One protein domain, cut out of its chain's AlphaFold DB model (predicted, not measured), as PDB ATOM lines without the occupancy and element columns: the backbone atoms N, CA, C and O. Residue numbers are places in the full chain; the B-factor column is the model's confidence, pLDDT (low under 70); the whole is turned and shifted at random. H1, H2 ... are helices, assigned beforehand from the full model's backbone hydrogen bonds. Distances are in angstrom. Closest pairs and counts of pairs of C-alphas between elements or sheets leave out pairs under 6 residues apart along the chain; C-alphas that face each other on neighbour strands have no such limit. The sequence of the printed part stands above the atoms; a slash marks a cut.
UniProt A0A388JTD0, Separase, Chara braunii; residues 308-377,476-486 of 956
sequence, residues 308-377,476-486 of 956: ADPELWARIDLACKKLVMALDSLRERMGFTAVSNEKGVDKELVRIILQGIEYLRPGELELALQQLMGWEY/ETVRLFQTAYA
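What this domain is: This is residues 308 to 377 and 476 to 486 of the 956 residues of the protein "Separase" of Chara braunii (UniProt A0A388JTD0). Look first for one long helix, H1; shorter H4 runs side by side with it, packing on its residues 316 to 327, and H2 crosses it steeply, packing on its residues 316 to 324. H3 packs on H4, away from H1. There are 81 printed residues with four named helices, H1 to H4 in order: all helix, compact, radius of gyration of the C-alphas 12.8 A, spans 38 by 25 by 19 A.

Where its parts are: Find C-alpha 310 at (75.858, 123.705, 93.614); H1, residues 310 to 333, runs 34.4 A. H2 is residues 347 to 355 and H3 364 to 372, each 12.2 A. H4, residues 476 to 486, runs 15.4 A to (59.308, 123.509, 89.467).

How they stand to each other: H1 touches H4 at a shallow tilt of 10 degrees, opposite ways, closest at C-alphas Ala 319 and Ala 484, 5.2 A. H1 touches H2 at a steep 57 degrees, closest at C-alphas Cys 320 and Arg 351, 5.5 A. H3 touches H4, closest at C-alphas Glu 366 and Val 478, 6.9 A. H2 and H3, a helical hairpin, only just touch, with 3 pairs of C-alphas within 8 A, the closest Leu 349 and Leu 372, 7.7 A. In H1, H2, H3 and H4 every O i to N i+4 pair is within hydrogen-bond range.

The domain as a whole: The farthest C-alphas, Ala 308 and Gly 335, are 38.7 A apart. Residues 378 to 475 are cut out, a 17.8 A gap between C-alphas 377 and 476. H1 to H2 is a long link. The model's pLDDT is under 70 at residues 335 to 343 and 374 to 377.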
ATOM      1  N   ALA A 308      75.700 127.859  88.325       82.50
ATOM      2  CA  ALA A 308      76.860 128.083  89.192       82.50
ATOM      3  C   ALA A 308      76.603 127.625  90.640       82.50
ATOM      4  O   ALA A 308      77.516 127.124  91.291       82.50
ATOM      5  N   ASP A 309      75.357 127.745  91.109       81.00
ATOM      6  CA  ASP A 309      74.887 127.279  92.418       81.00
ATOM      7  C   ASP A 309      74.942 125.730  92.521       81.00
ATOM      8  O   ASP A 309      74.219 125.043  91.786       81.00
ATOM      9  N   PRO A 310      75.757 125.154  93.434       82.50
ATOM     10  CA  PRO A 310      75.858 123.705  93.614       82.50
ATOM     11  C   PRO A 310      74.598 123.041  94.191       82.50
ATOM     12  O   PRO A 310      74.347 121.868  93.901       82.50
ATOM     13  N   GLU A 311      73.806 123.753  94.999       79.94
ATOM     14  CA  GLU A 311      72.576 123.235  95.613       79.94
ATOM     15  C   GLU A 311      71.471 123.109  94.550       79.94
ATOM     16  O   GLU A 311      70.842 122.050  94.410       79.94
ATOM     17  N   LEU A 312      71.305 124.148  93.723       79.44
ATOM     18  CA  LEU A 312      70.437 124.113  92.541       79.44
ATOM     19  C   LEU A 312      70.904 123.049  91.534       79.44
ATOM     20  O   LEU A 312      70.087 122.279  91.023       79.44
ATOM     21  N   TRP A 313      72.215 122.943  91.286       84.44
ATOM     22  CA  TRP A 313      72.778 121.928  90.389       84.44
ATOM     23  C   TRP A 313      72.469 120.496  90.843       84.44
ATOM     24  O   TRP A 313      72.007 119.672  90.048       84.44
ATOM     25  N   ALA A 314      72.672 120.198  92.130       84.75
ATOM     26  CA  ALA A 314      72.381 118.884  92.701       84.75
ATOM     27  C   ALA A 314      70.894 118.512  92.561       84.75
ATOM     28  O   ALA A 314      70.560 117.356  92.277       84.75
ATOM     29  N   ARG A 315      69.999 119.497  92.701       81.94
ATOM     30  CA  ARG A 315      68.550 119.316  92.542       81.94
ATOM     31  C   ARG A 315      68.139 119.143  91.081       81.94
ATOM     32  O   ARG A 315      67.314 118.275  90.804       81.94
ATOM     33  N   ILE A 316      68.776 119.843  90.142       85.19
ATOM     34  CA  ILE A 316      68.608 119.628  88.695       85.19
ATOM     35  C   ILE A 316      69.107 118.236  88.260       85.19
ATOM     36  O   ILE A 316      68.437 117.574  87.466       85.19
ATOM     37  N   ASP A 317      70.225 117.725  88.795       87.19
ATOM     38  CA  ASP A 317      70.664 116.347  88.501       87.19
ATOM     39  C   ASP A 317      69.755 115.286  89.151       87.19
ATOM     40  O   ASP A 317      69.511 114.244  88.540       87.19
ATOM     41  N   LEU A 318      69.194 115.542  90.341       85.62
ATOM     42  CA  LEU A 318      68.178 114.675  90.956       85.62
ATOM     43  C   LEU A 318      66.873 114.655  90.146       85.62
ATOM     44  O   LEU A 318      66.336 113.580  89.877       85.62
ATOM     45  N   ALA A 319      66.386 115.823  89.728       85.12
ATOM     46  CA  ALA A 319      65.217 115.968  88.870       85.12
ATOM     47  C   ALA A 319      65.429 115.243  87.528       85.12
ATOM     48  O   ALA A 319      64.608 114.417  87.136       85.12
ATOM     49  N   CYS A 320      66.589 115.436  86.893       90.00
ATOM     50  CA  CYS A 320      67.020 114.695  85.706       90.00
ATOM     51  C   CYS A 320      67.046 113.168  85.928       90.00
ATOM     52  O   CYS A 320      66.518 112.430  85.099       90.00
ATOM     53  N   LYS A 321      67.596 112.675  87.051       88.62
ATOM     54  CA  LYS A 321      67.591 111.238  87.403       88.62
ATOM     55  C   LYS A 321      66.169 110.672  87.501       88.62
ATOM     56  O   LYS A 321      65.892 109.658  86.863       88.62
ATOM     57  N   LYS A 322      65.270 111.328  88.256       86.19
ATOM     58  CA  LYS A 322      63.845 110.942  88.353       86.19
ATOM     59  C   LYS A 322      63.202 110.881  86.963       86.19
ATOM     60  O   LYS A 322      62.500 109.927  86.636       86.19
ATOM     61  N   LEU A 323      63.454 111.919  86.168       86.00
ATOM     62  CA  LEU A 323      62.852 112.135  84.862       86.00
ATOM     63  C   LEU A 323      63.278 111.054  83.866       86.00
ATOM     64  O   LEU A 323      62.408 110.382  83.331       86.00
ATOM     65  N   VAL A 324      64.579 110.791  83.697       88.00
ATOM     66  CA  VAL A 324      65.081 109.718  82.810       88.00
ATOM     67  C   VAL A 324      64.458 108.360  83.151       88.00
ATOM     68  O   VAL A 324      63.987 107.675  82.250       88.00
ATOM     69  N   MET A 325      64.350 108.005  84.438       87.06
ATOM     70  CA  MET A 325      63.694 106.756  84.857       87.06
ATOM     71  C   MET A 325      62.210 106.689  84.449       87.06
ATOM     72  O   MET A 325      61.722 105.624  84.066       87.06
ATOM     73  N   ALA A 326      61.489 107.812  84.505       84.81
ATOM     74  CA  ALA A 326      60.100 107.894  84.054       84.81
ATOM     75  C   ALA A 326      59.979 107.834  82.518       84.81
ATOM     76  O   ALA A 326      59.083 107.160  82.008       84.81
ATOM     77  N   LEU A 327      60.898 108.478  81.786       84.19
ATOM     78  CA  LEU A 327      60.956 108.450  80.318       84.19
ATOM     79  C   LEU A 327      61.271 107.047  79.786       84.19
ATOM     80  O   LEU A 327      60.597 106.581  78.872       84.19
ATOM     81  N   ASP A 328      62.241 106.350  80.380       84.06
ATOM     82  CA  ASP A 328      62.571 104.969  80.011       84.06
ATOM     83  C   ASP A 328      61.388 104.028  80.284       84.06
ATOM     84  O   ASP A 328      60.990 103.268  79.403       84.06
ATOM     85  N   SER A 329      60.731 104.157  81.444       83.94
ATOM     86  CA  SER A 329      59.506 103.406  81.766       83.94
ATOM     87  C   SER A 329      58.346 103.707  80.800       83.94
ATOM     88  O   SER A 329      57.600 102.804  80.415       83.94
ATOM     89  N   LEU A 330      58.188 104.957  80.351       78.81
ATOM     90  CA  LEU A 330      57.209 105.329  79.322       78.81
ATOM     91  C   LEU A 330      57.575 104.743  77.946       78.81
ATOM     92  O   LEU A 330      56.707 104.226  77.243       78.81
ATOM     93  N   ARG A 331      58.860 104.765  77.575       76.31
ATOM     94  CA  ARG A 331      59.380 104.185  76.328       76.31
ATOM     95  C   ARG A 331      59.180 102.666  76.274       76.31
ATOM     96  O   ARG A 331      58.810 102.144  75.220       76.31
ATOM     97  N   GLU A 332      59.361 101.982  77.404       77.31
ATOM     98  CA  GLU A 332      59.051 100.557  77.578       77.31
ATOM     99  C   GLU A 332      57.542 100.282  77.495       77.31
ATOM    100  O   GLU A 332      57.133  99.448  76.684       77.31
ATOM    101  N   ARG A 333      56.704 101.017  78.253       76.12
ATOM    102  CA  ARG A 333      55.225 100.911  78.213       76.12
ATOM    103  C   ARG A 333      54.676 100.996  76.788       76.12
ATOM    104  O   ARG A 333      53.819 100.203  76.407       76.12
ATOM    105  N   MET A 334      55.184 101.948  76.012       70.44
ATOM    106  CA  MET A 334      54.734 102.238  74.648       70.44
ATOM    107  C   MET A 334      55.297 101.274  73.586       70.44
ATOM    108  O   MET A 334      54.979 101.402  72.403       70.44
ATOM    109  N   GLY A 335      56.132 100.302  73.973       64.62
ATOM    110  CA  GLY A 335      56.642  99.272  73.065       64.62
ATOM    111  C   GLY A 335      57.621  99.784  72.004       64.62
ATOM    112  O   GLY A 335      57.747  99.162  70.946       64.62
ATOM    113  N   PHE A 336      58.323 100.896  72.259       60.22
ATOM    114  CA  PHE A 336      59.314 101.457  71.333       60.22
ATOM    115  C   PHE A 336      60.604 100.618  71.306       60.22
ATOM    116  O   PHE A 336      61.640 100.995  71.859       60.22
ATOM    117  N   THR A 337      60.553  99.471  70.620       46.78
ATOM    118  CA  THR A 337      61.735  98.663  70.289       46.78
ATOM    119  C   THR A 337      62.731  99.517  69.508       46.78
ATOM    120  O   THR A 337      62.429  99.969  68.403       46.78
ATOM    121  N   ALA A 338      63.903  99.762  70.092       45.19
ATOM    122  CA  ALA A 338      64.846 100.749  69.586       45.19
ATOM    123  C   ALA A 338      65.363 100.398  68.175       45.19
ATOM    124  O   ALA A 338      65.864  99.300  67.936       45.19
ATOM    125  N   VAL A 339      65.251 101.351  67.242       41.56
ATOM    126  CA  VAL A 339      65.761 101.222  65.859       41.56
ATOM    127  C   VAL A 339      67.295 101.357  65.814       41.56
ATOM    128  O   VAL A 339      67.943 100.872  64.887       41.56
ATOM    129  N   SER A 340      67.891 101.967  66.842       43.81
ATOM    130  CA  SER A 340      69.321 101.916  67.151       43.81
ATOM    131  C   SER A 340      69.587 101.004  68.357       43.81
ATOM    132  O   SER A 340      68.728 100.812  69.212       43.81
ATOM    133  N   ASN A 341      70.810 100.477  68.485       42.38
ATOM    134  CA  ASN A 341      71.234  99.661  69.638       42.38
ATOM    135  C   ASN A 341      71.482 100.497  70.923       42.38
ATOM    136  O   ASN A 341      72.301 100.122  71.764       42.38
ATOM    137  N   GLU A 342      70.831 101.652  71.066       51.34
ATOM    138  CA  GLU A 342      71.077 102.626  72.135       51.34
ATOM    139  C   GLU A 342      70.104 102.400  73.304       51.34
ATOM    140  O   GLU A 342      68.879 102.477  73.164       51.34
ATOM    141  N   LYS A 343      70.680 102.069  74.467       57.22
ATOM    142  CA  LYS A 343      69.954 101.761  75.703       57.22
ATOM    143  C   LYS A 343      69.503 103.047  76.396       57.22
ATOM    144  O   LYS A 343      70.352 103.815  76.832       57.22
ATOM    145  N   GLY A 344      68.192 103.197  76.566       70.06
ATOM    146  CA  GLY A 344      67.583 104.280  77.339       70.06
ATOM    147  C   GLY A 344      67.636 105.658  76.674       70.06
ATOM    148  O   GLY A 344      68.116 105.807  75.544       70.06
ATOM    149  N   VAL A 345      67.052 106.647  77.344       79.38
ATOM    150  CA  VAL A 345      67.072 108.069  76.968       79.38
ATOM    151  C   VAL A 345      68.380 108.718  77.438       79.38
ATOM    152  O   VAL A 345      68.885 108.419  78.519       79.38
ATOM    153  N   ASP A 346      68.951 109.617  76.630       81.44
ATOM    154  CA  ASP A 346      70.216 110.273  76.973       81.44
ATOM    155  C   ASP A 346      70.046 111.251  78.152       81.44
ATOM    156  O   ASP A 346      69.378 112.286  78.055       81.44
ATOM    157  N   LYS A 347      70.677 110.910  79.282       87.44
ATOM    158  CA  LYS A 347      70.615 111.682  80.528       87.44
ATOM    159  C   LYS A 347      71.155 113.104  80.373       87.44
ATOM    160  O   LYS A 347      70.592 114.033  80.952       87.44
ATOM    161  N   GLU A 348      72.244 113.289  79.635       86.94
ATOM    162  CA  GLU A 348      72.893 114.595  79.525       86.94
ATOM    163  C   GLU A 348      72.053 115.529  78.646       86.94
ATOM    164  O   GLU A 348      71.840 116.681  79.025       86.94
ATOM    165  N   LEU A 349      71.462 115.017  77.559       88.62
ATOM    166  CA  LEU A 349      70.476 115.760  76.766       88.62
ATOM    167  C   LEU A 349      69.245 116.160  77.599       88.62
ATOM    168  O   LEU A 349      68.824 117.317  77.542       88.62
ATOM    169  N   VAL A 350      68.714 115.254  78.432       90.25
ATOM    170  CA  VAL A 350      67.620 115.571  79.373       90.25
ATOM    171  C   VAL A 350      68.038 116.655  80.373       90.25
ATOM    172  O   VAL A 350      67.278 117.604  80.577       90.25
ATOM    173  N   ARG A 351      69.240 116.578  80.975       90.50
ATOM    174  CA  ARG A 351      69.705 117.620  81.913       90.50
ATOM    175  C   ARG A 351      69.896 118.962  81.207       90.50
ATOM    176  O   ARG A 351      69.632 119.991  81.818       90.50
ATOM    177  N   ILE A 352      70.368 118.978  79.960       91.12
ATOM    178  CA  ILE A 352      70.588 120.208  79.181       91.12
ATOM    179  C   ILE A 352      69.258 120.889  78.831       91.12
ATOM    180  O   ILE A 352      69.141 122.101  78.999       91.12
ATOM    181  N   ILE A 353      68.238 120.129  78.417       90.06
ATOM    182  CA  ILE A 353      66.888 120.673  78.195       90.06
ATOM    183  C   ILE A 353      66.309 121.213  79.507       90.06
ATOM    184  O   ILE A 353      65.860 122.356  79.539       90.06
ATOM    185  N   LEU A 354      66.384 120.446  80.601       87.44
ATOM    186  CA  LEU A 354      65.852 120.853  81.907       87.44
ATOM    187  C   LEU A 354      66.518 122.131  82.454       87.44
ATOM    188  O   LEU A 354      65.853 122.948  83.076       87.44
ATOM    189  N   GLN A 355      67.811 122.337  82.187       86.38
ATOM    190  CA  GLN A 355      68.528 123.568  82.547       86.38
ATOM    191  C   GLN A 355      68.123 124.797  81.731       86.38
ATOM    192  O   GLN A 355      68.393 125.907  82.180       86.38
ATOM    193  N   GLY A 356      67.579 124.622  80.524       87.44
ATOM    194  CA  GLY A 356      67.265 125.709  79.590       87.44
ATOM    195  C   GLY A 356      65.780 125.829  79.250       87.44
ATOM    196  O   GLY A 356      65.439 126.530  78.301       87.44
ATOM    197  N   ILE A 357      64.908 125.143  79.994       84.62
ATOM    198  CA  ILE A 357      63.466 125.055  79.723       84.62
ATOM    199  C   ILE A 357      62.781 126.433  79.721       84.62
ATOM    200  O   ILE A 357      61.890 126.665  78.913       84.62
ATOM    201  N   GLU A 358      63.278 127.375  80.530       80.81
ATOM    202  CA  GLU A 358      62.842 128.781  80.586       80.81
ATOM    203  C   GLU A 358      63.071 129.579  79.285       80.81
ATOM    204  O   GLU A 358      62.441 130.611  79.079       80.81
ATOM    205  N   TYR A 359      63.942 129.104  78.385       85.31
ATOM    206  CA  TYR A 359      64.206 129.741  77.088       85.31
ATOM    207  C   TYR A 359      63.431 129.102  75.925       85.31
ATOM    208  O   TYR A 359      63.545 129.571  74.786       85.31
ATOM    209  N   LEU A 360      62.693 128.012  76.157       82.44
ATOM    210  CA  LEU A 360      61.984 127.287  75.101       82.44
ATOM    211  C   LEU A 360      60.699 128.018  74.691       82.44
ATOM    212  O   LEU A 360      59.895 128.431  75.523       82.44
ATOM    213  N   ARG A 361      60.494 128.157  73.381       81.50
ATOM    214  CA  ARG A 361      59.253 128.689  72.800       81.50
ATOM    215  C   ARG A 361      58.158 127.605  72.827       81.50
ATOM    216  O   ARG A 361      58.495 126.418  72.840       81.50
ATOM    217  N   PRO A 362      56.862 127.965  72.778       75.94
ATOM    218  CA  PRO A 362      55.777 126.986  72.674       75.94
ATOM    219  C   PRO A 362      56.005 125.996  71.519       75.94
ATOM    220  O   PRO A 362      56.310 126.416  70.402       75.94
ATOM    221  N   GLY A 363      55.895 124.691  71.787       76.75
ATOM    222  CA  GLY A 363      56.185 123.626  70.820       76.75
ATOM    223  C   GLY A 363      57.653 123.174  70.761       76.75
ATOM    224  O   GLY A 363      57.931 122.105  70.212       76.75
ATOM    225  N   GLU A 364      58.616 123.935  71.305       81.94
ATOM    226  CA  GLU A 364      60.027 123.518  71.303       81.94
ATOM    227  C   GLU A 364      60.287 122.391  72.304       81.94
ATOM    228  O   GLU A 364      60.998 121.447  71.963       81.94
ATOM    229  N   LEU A 365      59.684 122.433  73.498       84.12
ATOM    230  CA  LEU A 365      59.798 121.336  74.463       84.12
ATOM    231  C   LEU A 365      59.259 120.040  73.845       84.12
ATOM    232  O   LEU A 365      59.975 119.049  73.777       84.12
ATOM    233  N   GLU A 366      58.051 120.070  73.295       79.31
ATOM    234  CA  GLU A 366      57.401 118.949  72.618       79.31
ATOM    235  C   GLU A 366      58.268 118.367  71.488       79.31
ATOM    236  O   GLU A 366      58.407 117.146  71.376       79.31
ATOM    237  N   LEU A 367      58.917 119.215  70.682       76.75
ATOM    238  CA  LEU A 367      59.860 118.780  69.646       76.75
ATOM    239  C   LEU A 367      61.124 118.132  70.241       76.75
ATOM    240  O   LEU A 367      61.577 117.099  69.742       76.75
ATOM    241  N   ALA A 368      61.668 118.687  71.327       81.81
ATOM    242  CA  ALA A 368      62.803 118.109  72.048       81.81
ATOM    243  C   ALA A 368      62.475 116.708  72.593       81.81
ATOM    244  O   ALA A 368      63.295 115.793  72.520       81.81
ATOM    245  N   LEU A 369      61.249 116.530  73.096       78.44
ATOM    246  CA  LEU A 369      60.737 115.272  73.638       78.44
ATOM    247  C   LEU A 369      60.492 114.228  72.544       78.44
ATOM    248  O   LEU A 369      60.913 113.082  72.706       78.44
ATOM    249  N   GLN A 370      59.910 114.619  71.401       72.94
ATOM    250  CA  GLN A 370      59.815 113.751  70.216       72.94
ATOM    251  C   GLN A 370      61.194 113.211  69.824       72.94
ATOM    252  O   GLN A 370      61.349 112.021  69.552       72.94
ATOM    253  N   GLN A 371      62.208 114.075  69.836       76.12
ATOM    254  CA  GLN A 371      63.569 113.713  69.456       76.12
ATOM    255  C   GLN A 371      64.225 112.806  70.511       76.12
ATOM    256  O   GLN A 371      64.650 111.705  70.162       76.12
ATOM    257  N   LEU A 372      64.208 113.173  71.800       78.00
ATOM    258  CA  LEU A 372      64.708 112.336  72.907       78.00
ATOM    259  C   LEU A 372      64.119 110.915  72.919       78.00
ATOM    260  O   LEU A 372      64.840 109.951  73.184       78.00
ATOM    261  N   MET A 373      62.821 110.783  72.633       72.00
ATOM    262  CA  MET A 373      62.103 109.504  72.656       72.00
ATOM    263  C   MET A 373      62.216 108.707  71.342       72.00
ATOM    264  O   MET A 373      61.776 107.557  71.284       72.00
ATOM    265  N   GLY A 374      62.810 109.284  70.289       65.69
ATOM    266  CA  GLY A 374      62.932 108.655  68.968       65.69
ATOM    267  C   GLY A 374      61.613 108.573  68.187       65.69
ATOM    268  O   GLY A 374      61.415 107.646  67.401       65.69
ATOM    269  N   TRP A 375      60.689 109.510  68.415       63.88
ATOM    270  CA  TRP A 375      59.368 109.547  67.786       63.88
ATOM    271  C   TRP A 375      59.436 110.093  66.351       63.88
ATOM    272  O   TRP A 375      59.258 111.284  66.103       63.88
ATOM    273  N   GLU A 376      59.648 109.201  65.375       47.38
ATOM    274  CA  GLU A 376      59.409 109.508  63.958       47.38
ATOM    275  C   GLU A 376      57.911 109.772  63.714       47.38
ATOM    276  O   GLU A 376      57.114 108.836  63.602       47.38
ATOM    277  N   TYR A 377      57.521 111.045  63.582       34.88
ATOM    278  CA  TYR A 377      56.175 111.412  63.133       34.88
ATOM    279  C   TYR A 377      55.979 111.016  61.664       34.88
ATOM    280  O   TYR A 377      56.303 111.764  60.737       34.88
ATOM    281  N   GLU A 476      51.914 113.483  79.346       78.12
ATOM    282  CA  GLU A 476      52.589 112.919  80.525       78.12
ATOM    283  C   GLU A 476      54.049 113.403  80.589       78.12
ATOM    284  O   GLU A 476      54.507 113.870  81.631       78.12
ATOM    285  N   THR A 477      54.753 113.371  79.453       75.06
ATOM    286  CA  THR A 477      56.161 113.776  79.328       75.06
ATOM    287  C   THR A 477      56.375 115.271  79.592       75.06
ATOM    288  O   THR A 477      57.231 115.629  80.403       75.06
ATOM    289  N   VAL A 478      55.588 116.151  78.961       75.81
ATOM    290  CA  VAL A 478      55.652 117.611  79.173       75.81
ATOM    291  C   VAL A 478      55.400 117.944  80.642       75.81
ATOM    292  O   VAL A 478      56.199 118.652  81.262       75.81
ATOM    293  N   ARG A 479      54.353 117.356  81.239       80.81
ATOM    294  CA  ARG A 479      54.019 117.564  82.652       80.81
ATOM    295  C   ARG A 479      55.141 117.094  83.582       80.81
ATOM    296  O   ARG A 479      55.407 117.752  84.587       80.81
ATOM    297  N   LEU A 480      55.812 115.982  83.264       79.38
ATOM    298  CA  LEU A 480      56.970 115.491  84.022       79.38
ATOM    299  C   LEU A 480      58.155 116.468  83.956       79.38
ATOM    300  O   LEU A 480      58.736 116.751  85.001       79.38
ATOM    301  N   PHE A 481      58.477 117.033  82.785       84.31
ATOM    302  CA  PHE A 481      59.529 118.055  82.649       84.31
ATOM    303  C   PHE A 481      59.203 119.340  83.427       84.31
ATOM    304  O   PHE A 481      60.045 119.826  84.182       84.31
ATOM    305  N   GLN A 482      57.979 119.860  83.294       80.69
ATOM    306  CA  GLN A 482      57.529 121.062  84.009       80.69
ATOM    307  C   GLN A 482      57.542 120.857  85.533       80.69
ATOM    308  O   GLN A 482      58.093 121.681  86.262       80.69
ATOM    309  N   THR A 483      57.022 119.720  86.016       79.56
ATOM    310  CA  THR A 483      57.047 119.370  87.451       79.56
ATOM    311  C   THR A 483      58.487 119.247  87.959       79.56
ATOM    312  O   THR A 483      58.819 119.790  89.009       79.56
ATOM    313  N   ALA A 484      59.364 118.581  87.199       76.31
ATOM    314  CA  ALA A 484      60.772 118.409  87.545       76.31
ATOM    315  C   ALA A 484      61.537 119.746  87.617       76.31
ATOM    316  O   ALA A 484      62.425 119.887  88.458       76.31
ATOM    317  N   TYR A 485      61.183 120.730  86.781       80.88
ATOM    318  CA  TYR A 485      61.747 122.081  86.860       80.88
ATOM    319  C   TYR A 485      61.231 122.844  88.084       80.88
ATOM    320  O   TYR A 485      62.030 123.368  88.856       80.88
ATOM    321  N   ALA A 486      59.915 122.843  88.316       79.31
ATOM    322  CA  ALA A 486      59.308 123.509  89.467       79.31
ATOM    323  C   ALA A 486      59.834 122.954  90.809       79.31
ATOM    324  O   ALA A 486      60.196 123.729  91.692       79.31
TER     325      ALA A 486